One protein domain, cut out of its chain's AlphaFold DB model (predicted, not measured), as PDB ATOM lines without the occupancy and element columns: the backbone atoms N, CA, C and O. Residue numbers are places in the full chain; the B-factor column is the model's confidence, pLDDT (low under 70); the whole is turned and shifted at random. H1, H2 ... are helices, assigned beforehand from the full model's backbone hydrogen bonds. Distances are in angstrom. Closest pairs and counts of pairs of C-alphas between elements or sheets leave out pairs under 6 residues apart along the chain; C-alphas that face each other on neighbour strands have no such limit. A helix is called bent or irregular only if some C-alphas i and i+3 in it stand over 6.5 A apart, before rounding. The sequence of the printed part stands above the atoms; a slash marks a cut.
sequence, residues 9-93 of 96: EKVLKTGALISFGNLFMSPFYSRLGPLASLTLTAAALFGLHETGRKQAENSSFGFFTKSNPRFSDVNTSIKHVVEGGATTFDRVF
ATOM      1  N   GLU A   9      12.404 -59.870 -33.134       81.00
ATOM      2  CA  GLU A   9      11.038 -60.329 -32.899       81.00
ATOM      3  C   GLU A   9      10.329 -59.500 -31.818       81.00
ATOM      4  O   GLU A   9       9.202 -59.052 -32.020       81.00
ATOM      5  N   LYS A  10      10.994 -59.227 -30.685       78.56
ATOM      6  CA  LYS A  10      10.416 -58.409 -29.602       78.56
ATOM      7  C   LYS A  10      10.180 -56.966 -30.051       78.56
ATOM      8  O   LYS A  10       9.167 -56.360 -29.692       78.56
ATOM      9  N   VAL A  11      11.103 -56.426 -30.851       82.88
ATOM     10  CA  VAL A  11      10.962 -55.097 -31.464       82.88
ATOM     11  C   VAL A  11       9.751 -55.076 -32.394       82.88
ATOM     12  O   VAL A  11       8.942 -54.156 -32.313       82.88
ATOM     13  N   LEU A  12       9.577 -56.113 -33.216       85.94
ATOM     14  CA  LEU A  12       8.447 -56.231 -34.131       85.94
ATOM     15  C   LEU A  12       7.107 -56.355 -33.390       85.94
ATOM     16  O   LEU A  12       6.174 -55.631 -33.723       85.94
ATOM     17  N   LYS A  13       7.023 -57.186 -32.343       84.62
ATOM     18  CA  LYS A  13       5.821 -57.315 -31.495       84.62
ATOM     19  C   LYS A  13       5.456 -56.003 -30.801       84.62
ATOM     20  O   LYS A  13       4.300 -55.595 -30.805       84.62
ATOM     21  N   THR A  14       6.449 -55.305 -30.252       83.38
ATOM     22  CA  THR A  14       6.242 -53.989 -29.625       83.38
ATOM     23  C   THR A  14       5.792 -52.952 -30.646       83.38
ATOM     24  O   THR A  14       4.855 -52.203 -30.384       83.38
ATOM     25  N   GLY A  15       6.420 -52.929 -31.825       84.06
ATOM     26  CA  GLY A  15       6.017 -52.064 -32.928       84.06
ATOM     27  C   GLY A  15       4.577 -52.331 -33.358       84.06
ATOM     28  O   GLY A  15       3.787 -51.397 -33.433       84.06
ATOM     29  N   ALA A  16       4.206 -53.600 -33.537       85.50
ATOM     30  CA  ALA A  16       2.843 -54.009 -33.863       85.50
ATOM     31  C   ALA A  16       1.838 -53.577 -32.784       85.50
ATOM     32  O   ALA A  16       0.781 -53.044 -33.118       85.50
ATOM     33  N   LEU A  17       2.179 -53.734 -31.500       83.62
ATOM     34  CA  LEU A  17       1.344 -53.292 -30.383       83.62
ATOM     35  C   LEU A  17       1.131 -51.771 -30.391       83.62
ATOM     36  O   LEU A  17       0.002 -51.309 -30.246       83.62
ATOM     37  N   ILE A  18       2.200 -50.993 -30.588       84.31
ATOM     38  CA  ILE A  18       2.132 -49.526 -30.661       84.31
ATOM     39  C   ILE A  18       1.310 -49.090 -31.878       84.31
ATOM     40  O   ILE A  18       0.449 -48.220 -31.758       84.31
ATOM     41  N   SER A  19       1.531 -49.702 -33.043       84.19
ATOM     42  CA  SER A  19       0.764 -49.425 -34.259       84.19
ATOM     43  C   SER A  19      -0.719 -49.744 -34.085       84.19
ATOM     44  O   SER A  19      -1.560 -48.930 -34.466       84.19
ATOM     45  N   PHE A  20      -1.052 -50.877 -33.465       83.62
ATOM     46  CA  PHE A  20      -2.433 -51.238 -33.151       83.62
ATOM     47  C   PHE A  20      -3.065 -50.239 -32.174       83.62
ATOM     48  O   PHE A  20      -4.170 -49.754 -32.415       83.62
ATOM     49  N   GLY A  21      -2.335 -49.863 -31.119       80.12
ATOM     50  CA  GLY A  21      -2.763 -48.841 -30.166       80.12
ATOM     51  C   GLY A  21      -3.047 -47.497 -30.840       80.12
ATOM     52  O   GLY A  21      -4.097 -46.904 -30.603       80.12
ATOM     53  N   ASN A  22      -2.167 -47.051 -31.739       80.69
ATOM     54  CA  ASN A  22      -2.357 -45.818 -32.507       80.69
ATOM     55  C   ASN A  22      -3.559 -45.894 -33.454       80.69
ATOM     56  O   ASN A  22      -4.307 -44.926 -33.561       80.69
ATOM     57  N   LEU A  23      -3.774 -47.026 -34.131       83.44
ATOM     58  CA  LEU A  23      -4.924 -47.204 -35.018       83.44
ATOM     59  C   LEU A  23      -6.238 -47.150 -34.228       83.44
ATOM     60  O   LEU A  23      -7.169 -46.453 -34.631       83.44
ATOM     61  N   PHE A  24      -6.283 -47.810 -33.068       81.81
ATOM     62  CA  PHE A  24      -7.438 -47.792 -32.175       81.81
ATOM     63  C   PHE A  24      -7.689 -46.412 -31.558       81.81
ATOM     64  O   PHE A  24      -8.836 -45.997 -31.414       81.81
ATOM     65  N   MET A  25      -6.623 -45.677 -31.226       75.81
ATOM     66  CA  MET A  25      -6.721 -44.327 -30.670       75.81
ATOM     67  C   MET A  25      -6.916 -43.232 -31.721       75.81
ATOM     68  O   MET A  25      -7.309 -42.124 -31.363       75.81
ATOM     69  N   SER A  26      -6.723 -43.524 -33.011       78.38
ATOM     70  CA  SER A  26      -6.875 -42.553 -34.102       78.38
ATOM     71  C   SER A  26      -8.202 -41.768 -34.102       78.38
ATOM     72  O   SER A  26      -8.134 -40.540 -34.214       78.38
ATOM     73  N   PRO A  27      -9.395 -42.367 -33.875       76.25
ATOM     74  CA  PRO A  27     -10.639 -41.601 -33.768       76.25
ATOM     75  C   PRO A  27     -10.764 -40.805 -32.457       76.25
ATOM     76  O   PRO A  27     -11.600 -39.906 -32.366       76.25
ATOM     77  N   PHE A  28      -9.958 -41.117 -31.440       76.19
ATOM     78  CA  PHE A  28      -9.973 -40.452 -30.134       76.19
ATOM     79  C   PHE A  28      -8.956 -39.308 -30.041       76.19
ATOM     80  O   PHE A  28      -9.203 -38.345 -29.313       76.19
ATOM     81  N   TYR A  29      -7.858 -39.341 -30.805       69.75
ATOM     82  CA  TYR A  29      -6.853 -38.269 -30.808       69.75
ATOM     83  C   TYR A  29      -7.424 -36.910 -31.226       69.75
ATOM     84  O   TYR A  29      -7.052 -35.890 -30.650       69.75
ATOM     85  N   SER A  30      -8.379 -36.890 -32.160       69.75
ATOM     86  CA  SER A  30      -9.075 -35.665 -32.573       69.75
ATOM     87  C   SER A  30      -9.990 -35.085 -31.487       69.75
ATOM     88  O   SER A  30     -10.299 -33.898 -31.526       69.75
ATOM     89  N   ARG A  31     -10.407 -35.898 -30.504       75.12
ATOM     90  CA  ARG A  31     -11.324 -35.501 -29.422       75.12
ATOM     91  C   ARG A  31     -10.622 -35.186 -28.103       75.12
ATOM     92  O   ARG A  31     -11.119 -34.367 -27.340       75.12
ATOM     93  N   LEU A  32      -9.494 -35.834 -27.824       73.50
ATOM     94  CA  LEU A  32      -8.767 -35.714 -26.554       73.50
ATOM     95  C   LEU A  32      -7.864 -34.468 -26.489       73.50
ATOM     96  O   LEU A  32      -7.497 -34.023 -25.404       73.50
ATOM     97  N   GLY A  33      -7.532 -33.874 -27.638       75.62
ATOM     98  CA  GLY A  33      -6.605 -32.747 -27.715       75.62
ATOM     99  C   GLY A  33      -5.146 -33.139 -27.412       75.62
ATOM    100  O   GLY A  33      -4.868 -34.262 -26.983       75.62
ATOM    101  N   PRO A  34      -4.179 -32.229 -27.640       75.88
ATOM    102  CA  PRO A  34      -2.748 -32.564 -27.626       75.88
ATOM    103  C   PRO A  34      -2.213 -32.969 -26.247       75.88
ATOM    104  O   PRO A  34      -1.349 -33.830 -26.138       75.88
ATOM    105  N   LEU A  35      -2.720 -32.348 -25.178       83.50
ATOM    106  CA  LEU A  35      -2.251 -32.612 -23.816       83.50
ATOM    107  C   LEU A  35      -2.652 -34.011 -23.344       83.50
ATOM    108  O   LEU A  35      -1.800 -34.766 -22.882       83.50
ATOM    109  N   ALA A  36      -3.923 -34.385 -23.504       79.31
ATOM    110  CA  ALA A  36      -4.392 -35.687 -23.049       79.31
ATOM    111  C   ALA A  36      -3.789 -36.835 -23.873       79.31
ATOM    112  O   ALA A  36      -3.470 -37.881 -23.309       79.31
ATOM    113  N   SER A  37      -3.567 -36.646 -25.181       75.38
ATOM    114  CA  SER A  37      -2.894 -37.650 -26.013       75.38
ATOM    115  C   SER A  37      -1.425 -37.842 -25.621       75.38
ATOM    116  O   SER A  37      -0.964 -38.983 -25.542       75.38
ATOM    117  N   LEU A  38      -0.708 -36.760 -25.297       79.88
ATOM    118  CA  LEU A  38       0.662 -36.825 -24.782       79.88
ATOM    119  C   LEU A  38       0.724 -37.529 -23.426       79.88
ATOM    120  O   LEU A  38       1.531 -38.442 -23.256       79.88
ATOM    121  N   THR A  39      -0.142 -37.163 -22.475       83.50
ATOM    122  CA  THR A  39      -0.176 -37.803 -21.151       83.50
ATOM    123  C   THR A  39      -0.517 -39.285 -21.254       83.50
ATOM    124  O   THR A  39       0.115 -40.106 -20.592       83.50
ATOM    125  N   LEU A  40      -1.465 -39.655 -22.115       80.88
ATOM    126  CA  LEU A  40      -1.851 -41.049 -22.307       80.88
ATOM    127  C   LEU A  40      -0.742 -41.867 -22.982       80.88
ATOM    128  O   LEU A  40      -0.463 -42.988 -22.564       80.88
ATOM    129  N   THR A  41      -0.055 -41.290 -23.969       79.12
ATOM    130  CA  THR A  41       1.108 -41.928 -24.605       79.12
ATOM    131  C   THR A  41       2.251 -42.103 -23.602       79.12
ATOM    132  O   THR A  41       2.859 -43.170 -23.542       79.12
ATOM    133  N   ALA A  42       2.509 -41.098 -22.761       81.50
ATOM    134  CA  ALA A  42       3.512 -41.179 -21.702       81.50
ATOM    135  C   ALA A  42       3.162 -42.256 -20.662       81.50
ATOM    136  O   ALA A  42       4.028 -43.043 -20.287       81.50
ATOM    137  N   ALA A  43       1.896 -42.342 -20.245       83.00
ATOM    138  CA  ALA A  43       1.421 -43.383 -19.336       83.00
ATOM    139  C   ALA A  43       1.566 -44.787 -19.947       83.00
ATOM    140  O   ALA A  43       2.009 -45.709 -19.264       83.00
ATOM    141  N   ALA A  44       1.263 -44.944 -21.240       80.25
ATOM    142  CA  ALA A  44       1.445 -46.204 -21.954       80.25
ATOM    143  C   ALA A  44       2.926 -46.614 -22.023       80.25
ATOM    144  O   ALA A  44       3.267 -47.744 -21.676       80.25
ATOM    145  N   LEU A  45       3.820 -45.690 -22.398       76.62
ATOM    146  CA  LEU A  45       5.267 -45.930 -22.425       76.62
ATOM    147  C   LEU A  45       5.823 -46.255 -21.033       76.62
ATOM    148  O   LEU A  45       6.646 -47.159 -20.901       76.62
ATOM    149  N   PHE A  46       5.348 -45.568 -19.992       78.19
ATOM    150  CA  PHE A  46       5.728 -45.852 -18.610       78.19
ATOM    151  C   PHE A  46       5.257 -47.243 -18.164       78.19
ATOM    152  O   PHE A  46       6.032 -47.991 -17.570       78.19
ATOM    153  N   GLY A  47       4.024 -47.632 -18.500       76.81
ATOM    154  CA  GLY A  47       3.501 -48.969 -18.210       76.81
ATOM    155  C   GLY A  47       4.279 -50.081 -18.920       76.81
ATOM    156  O   GLY A  47       4.593 -51.107 -18.311       76.81
ATOM    157  N   LEU A  48       4.650 -49.858 -20.185       75.25
ATOM    158  CA  LEU A  48       5.511 -50.754 -20.961       75.25
ATOM    159  C   LEU A  48       6.904 -50.870 -20.325       75.25
ATOM    160  O   LEU A  48       7.383 -51.979 -20.098       75.25
ATOM    161  N   HIS A  49       7.520 -49.739 -19.971       77.38
ATOM    162  CA  HIS A  49       8.815 -49.702 -19.293       77.38
ATOM    163  C   HIS A  49       8.786 -50.462 -17.962       77.38
ATOM    164  O   HIS A  49       9.653 -51.294 -17.716       77.38
ATOM    165  N   GLU A  50       7.786 -50.218 -17.114       75.94
ATOM    166  CA  GLU A  50       7.685 -50.862 -15.802       75.94
ATOM    167  C   GLU A  50       7.414 -52.370 -15.920       75.94
ATOM    168  O   GLU A  50       7.964 -53.166 -15.159       75.94
ATOM    169  N   THR A  51       6.619 -52.783 -16.913       76.62
ATOM    170  CA  THR A  51       6.372 -54.204 -17.203       76.62
ATOM    171  C   THR A  51       7.652 -54.912 -17.642       76.62
ATOM    172  O   THR A  51       7.959 -55.987 -17.128       76.62
ATOM    173  N   GLY A  52       8.426 -54.302 -18.545       68.00
ATOM    174  CA  GLY A  52       9.714 -54.852 -18.961       68.00
ATOM    175  C   GLY A  52      10.755 -54.829 -17.848       68.00
ATOM    176  O   GLY A  52      11.462 -55.814 -17.667       68.00
ATOM    177  N   ARG A  53      10.793 -53.768 -17.031       71.81
ATOM    178  CA  ARG A  53      11.676 -53.672 -15.858       71.81
ATOM    179  C   ARG A  53      11.431 -54.824 -14.886       71.81
ATOM    180  O   ARG A  53      12.380 -55.489 -14.495       71.81
ATOM    181  N   LYS A  54      10.168 -55.117 -14.555       71.06
ATOM    182  CA  LYS A  54       9.803 -56.248 -13.680       71.06
ATOM    183  C   LYS A  54      10.147 -57.610 -14.284       71.06
ATOM    184  O   LYS A  54      10.486 -58.542 -13.562       71.06
ATOM    185  N   GLN A  55      10.066 -57.745 -15.606       64.38
ATOM    186  CA  GLN A  55      10.441 -58.979 -16.293       64.38
ATOM    187  C   GLN A  55      11.965 -59.173 -16.342       64.38
ATOM    188  O   GLN A  55      12.439 -60.291 -16.152       64.38
ATOM    189  N   ALA A  56      12.727 -58.090 -16.517       57.84
ATOM    190  CA  ALA A  56      14.183 -58.079 -16.416       57.84
ATOM    191  C   ALA A  56      14.666 -58.344 -14.976       57.84
ATOM    192  O   ALA A  56      15.659 -59.039 -14.788       57.84
ATOM    193  N   GLU A  57      13.940 -57.861 -13.962       57.47
ATOM    194  CA  GLU A  57      14.223 -58.110 -12.538       57.47
ATOM    195  C   GLU A  57      13.989 -59.582 -12.147       57.47
ATOM    196  O   GLU A  57      14.772 -60.161 -11.396       57.47
ATOM    197  N   ASN A  58      12.977 -60.225 -12.742       53.16
ATOM    198  CA  ASN A  58      12.737 -61.667 -12.614       53.16
ATOM    199  C   ASN A  58      13.711 -62.531 -13.441       53.16
ATOM    200  O   ASN A  58      13.789 -63.741 -13.230       53.16
ATOM    201  N   SER A  59      14.465 -61.933 -14.368       50.25
ATOM    202  CA  SER A  59      15.564 -62.585 -15.083       50.25
ATOM    203  C   SER A  59      16.854 -62.389 -14.279       50.25
ATOM    204  O   SER A  59      17.639 -61.476 -14.522       50.25
ATOM    205  N   SER A  60      17.024 -63.262 -13.288       49.81
ATOM    206  CA  SER A  60      17.972 -63.348 -12.158       49.81
ATOM    207  C   SER A  60      19.490 -63.121 -12.377       49.81
ATOM    208  O   SER A  60      20.301 -63.701 -11.662       49.81
ATOM    209  N   PHE A  61      19.925 -62.241 -13.287       50.34
ATOM    210  CA  PHE A  61      21.345 -61.907 -13.511       50.34
ATOM    211  C   PHE A  61      21.642 -60.415 -13.813       50.34
ATOM    212  O   PHE A  61      22.798 -60.051 -14.036       50.34
ATOM    213  N   GLY A  62      20.642 -59.523 -13.802       48.22
ATOM    214  CA  GLY A  62      20.782 -58.135 -14.288       48.22
ATOM    215  C   GLY A  62      21.403 -57.101 -13.335       48.22
ATOM    216  O   GLY A  62      21.836 -56.049 -13.797       48.22
ATOM    217  N   PHE A  63      21.499 -57.372 -12.028       55.69
ATOM    218  CA  PHE A  63      21.935 -56.364 -11.043       55.69
ATOM    219  C   PHE A  63      23.449 -56.073 -11.021       55.69
ATOM    220  O   PHE A  63      23.858 -55.064 -10.452       55.69
ATOM    221  N   PHE A  64      24.297 -56.903 -11.648       51.19
ATOM    222  CA  PHE A  64      25.760 -56.820 -11.482       51.19
ATOM    223  C   PHE A  64      26.566 -56.358 -12.708       51.19
ATOM    224  O   PHE A  64      27.795 -56.301 -12.631       51.19
ATOM    225  N   THR A  65      25.944 -55.956 -13.821       44.66
ATOM    226  CA  THR A  65      26.717 -55.549 -15.014       44.66
ATOM    227  C   THR A  65      26.775 -54.029 -15.189       44.66
ATOM    228  O   THR A  65      26.003 -53.438 -15.928       44.66
ATOM    229  N   LYS A  66      27.748 -53.433 -14.485       44.31
ATOM    230  CA  LYS A  66      28.476 -52.172 -14.746       44.31
ATOM    231  C   LYS A  66      27.696 -50.953 -15.269       44.31
ATOM    232  O   LYS A  66      27.419 -50.800 -16.454       44.31
ATOM    233  N   SER A  67      27.599 -49.980 -14.366       48.69
ATOM    234  CA  SER A  67      27.460 -48.543 -14.605       48.69
ATOM    235  C   SER A  67      28.305 -48.025 -15.784       48.69
ATOM    236  O   SER A  67      29.535 -47.983 -15.701       48.69
ATOM    237  N   ASN A  68      27.644 -47.545 -16.841       45.75
ATOM    238  CA  ASN A  68      28.227 -46.597 -17.793       45.75
ATOM    239  C   ASN A  68      27.254 -45.400 -17.958       45.75
ATOM    240  O   ASN A  68      26.256 -45.506 -18.674       45.75
ATOM    241  N   PRO A  69      27.467 -44.280 -17.244       49.69
ATOM    242  CA  PRO A  69      26.371 -43.492 -16.661       49.69
ATOM    243  C   PRO A  69      25.692 -42.447 -17.569       49.69
ATOM    244  O   PRO A  69      25.103 -41.506 -17.053       49.69
ATOM    245  N   ARG A  70      25.762 -42.537 -18.908       46.62
ATOM    246  CA  ARG A  70      25.062 -41.543 -19.765       46.62
ATOM    247  C   ARG A  70      24.516 -42.039 -21.104       46.62
ATOM    248  O   ARG A  70      23.506 -41.522 -21.558       46.62
ATOM    249  N   PHE A  71      25.132 -43.053 -21.711       44.22
ATOM    250  CA  PHE A  71      24.617 -43.695 -22.936       44.22
ATOM    251  C   PHE A  71      23.839 -44.991 -22.651       44.22
ATOM    252  O   PHE A  71      23.105 -45.474 -23.511       44.22
ATOM    253  N   SER A  72      23.982 -45.545 -21.440       55.78
ATOM    254  CA  SER A  72      23.343 -46.800 -21.030       55.78
ATOM    255  C   SER A  72      21.873 -46.622 -20.669       55.78
ATOM    256  O   SER A  72      21.077 -47.499 -20.990       55.78
ATOM    257  N   ASP A  73      21.486 -45.508 -20.042       60.28
ATOM    258  CA  ASP A  73      20.137 -45.374 -19.474       60.28
ATOM    259  C   ASP A  73      19.052 -45.369 -20.544       60.28
ATOM    260  O   ASP A  73      18.116 -46.153 -20.459       60.28
ATOM    261  N   VAL A  74      19.211 -44.580 -21.611       65.44
ATOM    262  CA  VAL A  74      18.202 -44.520 -22.682       65.44
ATOM    263  C   VAL A  74      18.079 -45.865 -23.398       65.44
ATOM    264  O   VAL A  74      16.971 -46.345 -23.627       65.44
ATOM    265  N   ASN A  75      19.205 -46.511 -23.707       67.19
ATOM    266  CA  ASN A  75      19.196 -47.812 -24.374       67.19
ATOM    267  C   ASN A  75      18.594 -48.911 -23.477       67.19
ATOM    268  O   ASN A  75      17.873 -49.781 -23.959       67.19
ATOM    269  N   THR A  76      18.835 -48.835 -22.166       70.94
ATOM    270  CA  THR A  76      18.262 -49.747 -21.163       70.94
ATOM    271  C   THR A  76      16.762 -49.511 -20.993       70.94
ATOM    272  O   THR A  76      15.984 -50.461 -20.997       70.94
ATOM    273  N   SER A  77      16.324 -48.252 -20.941       71.88
ATOM    274  CA  SER A  77      14.905 -47.901 -20.895       71.88
ATOM    275  C   SER A  77      14.164 -48.370 -22.145       71.88
ATOM    276  O   SER A  77      13.095 -48.964 -22.029       71.88
ATOM    277  N   ILE A  78      14.735 -48.176 -23.339       73.88
ATOM    278  CA  ILE A  78      14.146 -48.678 -24.589       73.88
ATOM    279  C   ILE A  78      14.075 -50.207 -24.564       73.88
ATOM    280  O   ILE A  78      13.045 -50.768 -24.926       73.88
ATOM    281  N   LYS A  79      15.123 -50.888 -24.082       77.75
ATOM    282  CA  LYS A  79      15.125 -52.349 -23.935       77.75
ATOM    283  C   LYS A  79      13.964 -52.823 -23.057       77.75
ATOM    284  O   LYS A  79      13.230 -53.714 -23.471       77.75
ATOM    285  N   HIS A  80      13.728 -52.181 -21.913       78.56
ATOM    286  CA  HIS A  80      12.582 -52.502 -21.061       78.56
ATOM    287  C   HIS A  80      11.239 -52.208 -21.744       78.56
ATOM    288  O   HIS A  80      10.329 -53.023 -21.661       78.56
ATOM    289  N   VAL A  81      11.097 -51.097 -22.472       77.00
ATOM    290  CA  VAL A  81       9.865 -50.815 -23.234       77.00
ATOM    291  C   VAL A  81       9.597 -51.906 -24.275       77.00
ATOM    292  O   VAL A  81       8.461 -52.357 -24.404       77.00
ATOM    293  N   VAL A  82      10.633 -52.370 -24.978       80.69
ATOM    294  CA  VAL A  82      10.537 -53.447 -25.974       80.69
ATOM    295  C   VAL A  82      10.197 -54.796 -25.327       80.69
ATOM    296  O   VAL A  82       9.413 -55.571 -25.868       80.69
ATOM    297  N   GLU A  83      10.744 -55.101 -24.153       81.00
ATOM    298  CA  GLU A  83      10.405 -56.338 -23.436       81.00
ATOM    299  C   GLU A  83       8.990 -56.312 -22.854       81.00
ATOM    300  O   GLU A  83       8.240 -57.282 -22.995       81.00
ATOM    301  N   GLY A  84       8.581 -55.183 -22.276       78.69
ATOM    302  CA  GLY A  84       7.217 -54.986 -21.796       78.69
ATOM    303  C   GLY A  84       6.194 -54.980 -22.930       78.69
ATOM    304  O   GLY A  84       5.107 -55.539 -22.775       78.69
ATOM    305  N   GLY A  85       6.548 -54.410 -24.083       79.00
ATOM    306  CA  GLY A  85       5.722 -54.396 -25.288       79.00
ATOM    307  C   GLY A  85       5.510 -55.776 -25.872       79.00
ATOM    308  O   GLY A  85       4.365 -56.168 -26.072       79.00
ATOM    309  N   ALA A  86       6.577 -56.551 -26.049       79.75
ATOM    310  CA  ALA A  86       6.467 -57.933 -26.501       79.75
ATOM    311  C   ALA A  86       5.621 -58.785 -25.541       79.75
ATOM    312  O   ALA A  86       4.734 -59.506 -25.979       79.75
ATOM    313  N   THR A  87       5.813 -58.635 -24.229       81.12
ATOM    314  CA  THR A  87       5.033 -59.376 -23.222       81.12
ATOM    315  C   THR A  87       3.564 -58.982 -23.204       81.12
ATOM    316  O   THR A  87       2.685 -59.823 -23.033       81.12
ATOM    317  N   THR A  88       3.274 -57.693 -23.368       79.31
ATOM    318  CA  THR A  88       1.893 -57.212 -23.460       79.31
ATOM    319  C   THR A  88       1.249 -57.700 -24.754       79.31
ATOM    320  O   THR A  88       0.104 -58.139 -24.729       79.31
ATOM    321  N   PHE A  89       1.997 -57.700 -25.860       81.62
ATOM    322  CA  PHE A  89       1.555 -58.259 -27.132       81.62
ATOM    323  C   PHE A  89       1.211 -59.744 -26.995       81.62
ATOM    324  O   PHE A  89       0.101 -60.120 -27.339       81.62
ATOM    325  N   ASP A  90       2.093 -60.557 -26.409       81.75
ATOM    326  CA  ASP A  90       1.858 -61.995 -26.213       81.75
ATOM    327  C   ASP A  90       0.671 -62.282 -25.271       81.75
ATOM    328  O   ASP A  90       0.041 -63.330 -25.366       81.75
ATOM    329  N   ARG A  91       0.315 -61.359 -24.365       79.12
ATOM    330  CA  ARG A  91      -0.905 -61.475 -23.540       79.12
ATOM    331  C   ARG A  91      -2.185 -61.142 -24.302       79.12
ATOM    332  O   ARG A  91      -3.227 -61.714 -24.003       79.12
ATOM    333  N   VAL A  92      -2.124 -60.176 -25.215       78.69
ATOM    334  CA  VAL A  92      -3.282 -59.727 -26.008       78.69
ATOM    335  C   VAL A  92      -3.516 -60.657 -27.200       78.69
ATOM    336  O   VAL A  92      -4.659 -60.958 -27.533       78.69
ATOM    337  N   PHE A  93      -2.434 -61.144 -27.802       77.88
ATOM    338  CA  PHE A  93      -2.402 -62.086 -28.912       77.88
ATOM    339  C   PHE A  93      -1.646 -63.345 -28.469       77.88
ATOM    340  O   PHE A  93      -0.471 -63.505 -28.814       77.88
TER     341      PHE A  93
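Overview. This is residues 9 to 93 of the 96 residues of an uncharacterized protein of Legionella wadsworthii (UniProt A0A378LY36). A long bent helix, H1, folds back on itself as a narrow V of two arms, H1a and H1b, and a second helix, H2, crosses between the arms near the V's open end. The long loop leading into H2 sticks out beyond this end, where residues 57 to 75 stand free. The printed part has 85 residues with two named helices, H1 then H2, and no named strand; its class is all helix. It is only just loose, close to compact, with a radius of gyration of the C-alphas of 14.7 A, and elongated, spanning 46 by 30 by 17 A.

Arrangement. H1, residues 9 to 57, was assigned as one helix by its hydrogen bonds but is bent, with C-alphas 31 and 34 lying 9.2 A apart. Its arms H1a, residues 9 to 31, and H1b, residues 34 to 57, run opposite ways at a shallow tilt of 24 degrees. They are close but not clearly touching; their closest C-alphas, of Tyr 29 and Ser 37, are 6.2 A apart. H2, residues 72 to 92, touches H1b, about perpendicular at 89 degrees; the closest C-alphas, of Gly 52 and Gly 84, are 3.8 A apart, and H1b touches with residues 45 to 56 alone. H2 also touches H1a, about perpendicular at 79 degrees, through residues 82 to 89 of H2 and 10 to 17 of H1a alone; the closest C-alphas, of Thr 14 and Gly 85, are 4.4 A apart. Every O i to N i+4 pair is within hydrogen-bond range in H1b and H2, and 15 of 19 are in H1a.

Along the chain. H1a measures 33.6 A from C-alpha 9 at (11.038, -60.329, -32.899) to C-alpha 31. It is irregular, with C-alphas 24 and 27 lying 7.1 A apart, and has a kink of 49 degrees near residue 25. H1b measures 34.2 A and begins with C-alpha 34 at (-2.748, -32.564, -27.626). H2 measures 30.0 A and ends with C-alpha 92 at (-3.282, -59.727, -26.008).

Size, cuts and confidence. The two C-alphas farthest apart, of Arg 31 and Phe 64, are 46.4 A apart. The printed part has no cut, and the link from H1 to H2, residues 58 to 71, is long. Mean pLDDT of the printed part is 72.3, with residues 29 to 30, 52 and 55 to 75 under 70.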